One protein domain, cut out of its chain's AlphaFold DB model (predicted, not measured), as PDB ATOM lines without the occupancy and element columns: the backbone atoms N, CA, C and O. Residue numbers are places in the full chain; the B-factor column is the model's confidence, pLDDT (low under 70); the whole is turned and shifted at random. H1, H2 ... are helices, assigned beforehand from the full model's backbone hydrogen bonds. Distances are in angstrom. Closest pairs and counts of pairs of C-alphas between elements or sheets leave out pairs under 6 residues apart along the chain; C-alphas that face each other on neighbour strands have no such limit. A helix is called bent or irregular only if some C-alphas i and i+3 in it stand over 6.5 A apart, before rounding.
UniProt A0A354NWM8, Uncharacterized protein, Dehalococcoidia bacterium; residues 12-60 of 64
ATOM      1  N   LEU A  12      25.054 -36.282  34.181       86.00
ATOM      2  CA  LEU A  12      24.377 -37.547  34.473       86.00
ATOM      3  C   LEU A  12      25.323 -38.628  35.013       86.00
ATOM      4  O   LEU A  12      24.879 -39.517  35.736       86.00
ATOM      5  N   TRP A  13      26.618 -38.570  34.692       85.19
ATOM      6  CA  TRP A  13      27.600 -39.532  35.198       85.19
ATOM      7  C   TRP A  13      28.028 -39.274  36.642       85.19
ATOM      8  O   TRP A  13      28.638 -40.148  37.251       85.19
ATOM      9  N   THR A  14      27.671 -38.117  37.206       86.88
ATOM     10  CA  THR A  14      27.894 -37.806  38.628       86.88
ATOM     11  C   THR A  14      26.786 -38.350  39.535       86.88
ATOM     12  O   THR A  14      26.918 -38.326  40.757       86.88
ATOM     13  N   LEU A  15      25.696 -38.854  38.946       88.56
ATOM     14  CA  LEU A  15      24.544 -39.380  39.670       88.56
ATOM     15  C   LEU A  15      24.685 -40.887  39.949       88.56
ATOM     16  O   LEU A  15      25.242 -41.621  39.124       88.56
ATOM     17  N   PRO A  16      24.112 -41.384  41.063       91.69
ATOM     18  CA  PRO A  16      23.891 -42.811  41.261       91.69
ATOM     19  C   PRO A  16      23.118 -43.434  40.084       91.69
ATOM     20  O   PRO A  16      22.312 -42.747  39.453       91.69
ATOM     21  N   PRO A  17      23.310 -44.732  39.782       89.69
ATOM     22  CA  PRO A  17      22.685 -45.369  38.623       89.69
ATOM     23  C   PRO A  17      21.164 -45.196  38.538       89.69
ATOM     24  O   PRO A  17      20.655 -44.933  37.450       89.69
ATOM     25  N   ASP A  18      20.452 -45.303  39.661       95.75
ATOM     26  CA  ASP A  18      18.991 -45.173  39.690       95.75
ATOM     27  C   ASP A  18      18.543 -43.737  39.392       95.75
ATOM     28  O   ASP A  18      17.703 -43.527  38.516       95.75
ATOM     29  N   ASP A  19      19.173 -42.747  40.028       95.81
ATOM     30  CA  ASP A  19      18.892 -41.323  39.801       95.81
ATOM     31  C   ASP A  19      19.233 -40.904  38.366       95.81
ATOM     32  O   ASP A  19      18.492 -40.157  37.724       95.81
ATOM     33  N   ARG A  20      20.336 -41.432  37.822       93.88
ATOM     34  CA  ARG A  20      20.720 -41.247  36.420       93.88
ATOM     35  C   ARG A  20      19.660 -41.808  35.476       93.88
ATOM     36  O   ARG A  20      19.277 -41.138  34.518       93.88
ATOM     37  N   ASN A  21      19.206 -43.037  35.715       93.62
ATOM     38  CA  ASN A  21      18.219 -43.695  34.863       93.62
ATOM     39  C   ASN A  21      16.866 -42.969  34.914       93.62
ATOM     40  O   ASN A  21      16.241 -42.777  33.871       93.62
ATOM     41  N   ASP A  22      16.442 -42.519  36.098       96.81
ATOM     42  CA  ASP A  22      15.228 -41.719  36.271       96.81
ATOM     43  C   ASP A  22      15.334 -40.361  35.557       96.81
ATOM     44  O   ASP A  22      14.403 -39.947  34.862       96.81
ATOM     45  N   ALA A  23      16.491 -39.694  35.631       95.12
ATOM     46  CA  ALA A  23      16.743 -38.457  34.894       95.12
ATOM     47  C   ALA A  23      16.665 -38.661  33.369       95.12
ATOM     48  O   ALA A  23      15.985 -37.889  32.688       95.12
ATOM     49  N   ILE A  24      17.290 -39.718  32.836       93.38
ATOM     50  CA  ILE A  24      17.211 -40.075  31.408       93.38
ATOM     51  C   ILE A  24      15.759 -40.371  31.017       93.38
ATOM     52  O   ILE A  24      15.265 -39.845  30.020       93.38
ATOM     53  N   TYR A  25      15.035 -41.161  31.816       94.88
ATOM     54  CA  TYR A  25      13.626 -41.442  31.554       94.88
ATOM     55  C   TYR A  25      12.807 -40.151  31.492       94.88
ATOM     56  O   TYR A  25      12.106 -39.919  30.510       94.88
ATOM     57  N   LYS A  26      12.931 -39.263  32.484       96.75
ATOM     58  CA  LYS A  26      12.204 -37.985  32.526       96.75
ATOM     59  C   LYS A  26      12.483 -37.100  31.310       96.75
ATOM     60  O   LYS A  26      11.542 -36.480  30.813       96.75
ATOM     61  N   GLN A  27      13.726 -37.065  30.826       94.00
ATOM     62  CA  GLN A  27      14.125 -36.304  29.634       94.00
ATOM     63  C   GLN A  27      13.482 -36.838  28.348       94.00
ATOM     64  O   GLN A  27      13.114 -36.055  27.474       94.00
ATOM     65  N   HIS A  28      13.313 -38.157  28.243       94.56
ATOM     66  CA  HIS A  28      12.884 -38.816  27.009       94.56
ATOM     67  C   HIS A  28      11.454 -39.378  27.059       94.56
ATOM     68  O   HIS A  28      10.976 -39.914  26.064       94.56
ATOM     69  N   ARG A  29      10.723 -39.243  28.176       96.44
ATOM     70  CA  ARG A  29       9.407 -39.892  28.374       96.44
ATOM     71  C   ARG A  29       8.327 -39.493  27.363       96.44
ATOM     72  O   ARG A  29       7.371 -40.236  27.181       96.44
ATOM     73  N   GLU A  30       8.448 -38.320  26.746       97.88
ATOM     74  CA  GLU A  30       7.497 -37.815  25.739       97.88
ATOM     75  C   GLU A  30       7.935 -38.143  24.300       97.88
ATOM     76  O   GLU A  30       7.211 -37.870  23.344       97.88
ATOM     77  N   GLN A  31       9.117 -38.742  24.130       97.12
ATOM     78  CA  GLN A  31       9.658 -39.122  22.834       97.12
ATOM     79  C   GLN A  31       8.895 -40.317  22.254       97.12
ATOM     80  O   GLN A  31       8.582 -41.283  22.949       97.12
ATOM     81  N   SER A  32       8.627 -40.280  20.947       98.19
ATOM     82  CA  SER A  32       8.053 -41.434  20.257       98.19
ATOM     83  C   SER A  32       9.068 -42.573  20.151       98.19
ATOM     84  O   SER A  32      10.277 -42.350  20.039       98.19
ATOM     85  N   LEU A  33       8.570 -43.812  20.106       96.62
ATOM     86  CA  LEU A  33       9.413 -44.990  19.891       96.62
ATOM     87  C   LEU A  33      10.239 -44.873  18.599       96.62
ATOM     88  O   LEU A  33      11.424 -45.189  18.594       96.62
ATOM     89  N   GLU A  34       9.634 -44.376  17.520       98.25
ATOM     90  CA  GLU A  34      10.315 -44.173  16.238       98.25
ATOM     91  C   GLU A  34      11.506 -43.217  16.369       98.25
ATOM     92  O   GLU A  34      12.611 -43.529  15.920       98.25
ATOM     93  N   LYS A  35      11.321 -42.082  17.057       97.44
ATOM     94  CA  LYS A  35      12.407 -41.128  17.290       97.44
ATOM     95  C   LYS A  35      13.495 -41.736  18.172       97.44
ATOM     96  O   LYS A  35      14.668 -41.513  17.902       97.44
ATOM     97  N   ALA A  36      13.130 -42.503  19.202       96.19
ATOM     98  CA  ALA A  36      14.096 -43.182  20.071       96.19
ATOM     99  C   ALA A  36      14.955 -44.199  19.297       96.19
ATOM    100  O   ALA A  36      16.174 -44.239  19.460       96.19
ATOM    101  N   LEU A  37      14.342 -44.973  18.396       97.81
ATOM    102  CA  LEU A  37      15.051 -45.919  17.529       97.81
ATOM    103  C   LEU A  37      15.980 -45.212  16.535       97.81
ATOM    104  O   LEU A  37      17.118 -45.650  16.336       97.81
ATOM    105  N   SER A  38      15.521 -44.106  15.941       97.62
ATOM    106  CA  SER A  38      16.347 -43.278  15.059       97.62
ATOM    107  C   SER A  38      17.572 -42.735  15.801       97.62
ATOM    108  O   SER A  38      18.695 -42.892  15.325       97.62
ATOM    109  N   ASP A  39      17.375 -42.171  16.995       95.31
ATOM    110  CA  ASP A  39      18.455 -41.589  17.803       95.31
ATOM    111  C   ASP A  39      19.465 -42.637  18.258       95.31
ATOM    112  O   ASP A  39      20.673 -42.390  18.223       95.31
ATOM    113  N   SER A  40      18.988 -43.824  18.636       95.31
ATOM    114  CA  SER A  40      19.847 -44.956  18.975       95.31
ATOM    115  C   SER A  40      20.701 -45.381  17.780       95.31
ATOM    116  O   SER A  40      21.903 -45.605  17.931       95.31
ATOM    117  N   THR A  41      20.104 -45.480  16.591       97.81
ATOM    118  CA  THR A  41      20.804 -45.892  15.364       97.81
ATOM    119  C   THR A  41      21.873 -44.876  14.971       97.81
ATOM    120  O   THR A  41      23.011 -45.242  14.654       97.81
ATOM    121  N   GLU A  42      21.530 -43.592  15.027       96.31
ATOM    122  CA  GLU A  42      22.450 -42.511  14.699       96.31
ATOM    123  C   GLU A  42      23.601 -42.438  15.710       96.31
ATOM    124  O   GLU A  42      24.770 -42.433  15.323       96.31
ATOM    125  N   SER A  43      23.289 -42.462  17.008       92.00
ATOM    126  CA  SER A  43      24.289 -42.387  18.077       92.00
ATOM    127  C   SER A  43      25.247 -43.577  18.045       92.00
ATOM    128  O   SER A  43      26.457 -43.392  18.174       92.00
ATOM    129  N   PHE A  44      24.737 -44.785  17.791       94.31
ATOM    130  CA  PHE A  44      25.574 -45.971  17.616       94.31
ATOM    131  C   PHE A  44      26.508 -45.841  16.407       94.31
ATOM    132  O   PHE A  44      27.697 -46.145  16.499       94.31
ATOM    133  N   SER A  45      26.005 -45.321  15.285       94.62
ATOM    134  CA  SER A  45      26.823 -45.094  14.087       94.62
ATOM    135  C   SER A  45      27.946 -44.080  14.341       94.62
ATOM    136  O   SER A  45      29.083 -44.291  13.907       94.62
ATOM    137  N   ARG A  46      27.659 -43.005  15.090       91.75
ATOM    138  CA  ARG A  46      28.676 -42.031  15.518       91.75
ATOM    139  C   ARG A  46      29.715 -42.672  16.441       91.75
ATOM    140  O   ARG A  46      30.904 -42.468  16.218       91.75
ATOM    141  N   LEU A  47      29.289 -43.490  17.408       90.75
ATOM    142  CA  LEU A  47      30.188 -44.213  18.314       90.75
ATOM    143  C   LEU A  47      31.151 -45.128  17.547       90.75
ATOM    144  O   LEU A  47      32.359 -45.049  17.742       90.75
ATOM    145  N   VAL A  48      30.632 -45.961  16.640       93.62
ATOM    146  CA  VAL A  48      31.462 -46.858  15.815       93.62
ATOM    147  C   VAL A  48      32.461 -46.064  14.977       93.62
ATOM    148  O   VAL A  48      33.610 -46.475  14.831       93.62
ATOM    149  N   SER A  49      32.036 -44.927  14.426       91.06
ATOM    150  CA  SER A  49      32.913 -44.068  13.629       91.06
ATOM    151  C   SER A  49      34.024 -43.454  14.480       91.06
ATOM    152  O   SER A  49      35.170 -43.458  14.048       91.06
ATOM    153  N   ALA A  50      33.713 -43.003  15.698       88.25
ATOM    154  CA  ALA A  50      34.703 -42.477  16.635       88.25
ATOM    155  C   ALA A  50      35.711 -43.554  17.060       88.25
ATOM    156  O   ALA A  50      36.914 -43.330  16.973       88.25
ATOM    157  N   ILE A  51      35.246 -44.755  17.417       88.62
ATOM    158  CA  ILE A  51      36.131 -45.869  17.794       88.62
ATOM    159  C   ILE A  51      37.094 -46.221  16.655       88.62
ATOM    160  O   ILE A  51      38.267 -46.465  16.902       88.62
ATOM    161  N   LYS A  52      36.639 -46.189  15.397       89.81
ATOM    162  CA  LYS A  52      37.498 -46.453  14.229       89.81
ATOM    163  C   LYS A  52      38.623 -45.435  14.031       89.81
ATOM    164  O   LYS A  52      39.541 -45.718  13.267       89.81
ATOM    165  N   THR A  53      38.528 -44.255  14.642       87.56
ATOM    166  CA  THR A  53      39.582 -43.231  14.581       87.56
ATOM    167  C   THR A  53      40.603 -43.339  15.708       87.56
ATOM    168  O   THR A  53      41.609 -42.641  15.653       87.56
ATOM    169  N   LEU A  54      40.354 -44.195  16.703       87.81
ATOM    170  CA  LEU A  54      41.251 -44.405  17.833       87.81
ATOM    171  C   LEU A  54      42.335 -45.428  17.483       87.81
ATOM    172  O   LEU A  54      42.069 -46.426  16.809       87.81
ATOM    173  N   GLU A  55      43.550 -45.196  17.970       85.75
ATOM    174  CA  GLU A  55      44.600 -46.209  18.011       85.75
ATOM    175  C   GLU A  55      44.334 -47.187  19.171       85.75
ATOM    176  O   GLU A  55      43.718 -46.835  20.177       85.75
ATOM    177  N   ASP A  56      44.853 -48.418  19.092       80.50
ATOM    178  CA  ASP A  56      44.700 -49.425  20.163       80.50
ATOM    179  C   ASP A  56      45.192 -48.924  21.535       80.50
ATOM    180  O   ASP A  56      44.684 -49.307  22.594       80.50
ATOM    181  N   ILE A  57      46.197 -48.052  21.525       80.44
ATOM    182  CA  ILE A  57      46.747 -47.428  22.727       80.44
ATOM    183  C   ILE A  57      45.794 -46.391  23.339       80.44
ATOM    184  O   ILE A  57      45.771 -46.259  24.557       80.44
ATOM    185  N   ASP A  58      44.936 -45.750  22.546       80.69
ATOM    186  CA  ASP A  58      43.921 -44.815  23.051       80.69
ATOM    187  C   ASP A  58      42.769 -45.567  23.750       80.69
ATOM    188  O   ASP A  58      42.057 -45.016  24.586       80.69
ATOM    189  N   LEU A  59      42.597 -46.858  23.441       77.75
ATOM    190  CA  LEU A  59      41.626 -47.738  24.101       77.75
ATOM    191  C   LEU A  59      42.171 -48.392  25.379       77.75
ATOM    192  O   LEU A  59      41.392 -48.883  26.198       77.75
ATOM    193  N   SER A  60      43.496 -48.455  25.533       78.19
ATOM    194  CA  SER A  60      44.159 -49.227  26.592       78.19
ATOM    195  C   SER A  60      44.938 -48.379  27.600       78.19
ATOM    196  O   SER A  60      45.121 -48.836  28.733       78.19
TER     197      SER A  60
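What this domain is: This is residues 12 to 60 of the 64 residues of an uncharacterized protein of Dehalococcoidia bacterium (UniProt A0A354NWM8). The model is an open, lopsided U of three helices lying nearly in one flat layer: the long helix H2 makes the base, H1 is the longer arm at one end, and the short H3 turns off at the other end as a small second arm. No helix touches another, and the space between the arms is open; residues 12 to 16 make a small hook at the far end of H1. The printed part has 49 residues, with three named helices in the order H1, H2, H3 and no named strand; 36 of the residues are in the helices, and the class is all helix. The whole is only just extended, close to loose, with a radius of gyration of the C-alphas of 14.7 A, and the C-alphas span 38 by 28 by 9 A.

Where its parts are: The printed part begins at Leu 12, with its C-alpha at (24.377, -37.547, 34.473). H1 follows, residues 17 to 28, from C-alpha 17 at (22.685, -45.369, 38.623) to C-alpha 28, 16.5 A on. H2 is the longest helix, residues 33 to 51, and measures 26.8 A from C-alpha 33 at (9.413, -44.990, 19.891) to C-alpha 51 at (36.131, -45.869, 17.794). H3 is residues 56 to 60, and the printed part ends with it at C-alpha 60, at (44.159, -49.227, 26.592).

How they stand to each other: H1 and H2 are joined by a tight link of 4 residues, 29 to 32, yet they are only just apart, with their closest C-alphas at 8.3 A. H2 runs nearly along x, its N-to-C direction having the components 1.00, -0.04 and -0.08. A second tight link of 4 residues, 52 to 55, joins H2 to H3, and these two helices are apart. H1 and H3 are apart as well. Residues 37 to 50, which belong to H2, stand free, and so do residues 29 to 35, of which 33 to 35 belong to H2, and residues 52 to 58, of which 56 to 58 belong to H3. In H1, H2 and H3 every O i to N i+4 pair is within hydrogen-bond range, and no helix is bent.

The domain as a whole: The two C-alphas farthest apart are those of Glu 30 and Ile 57, at 40.5 A, while those of the first and last printed residues, Leu 12 and Ser 60, are 24.3 A apart. The printed part has no cut, and neither link between the helices is long. The mean pLDDT of the printed part is 91.9 and no printed residue is under 70; the mean is 95 in H1, 94 in H2 and 80 in H3.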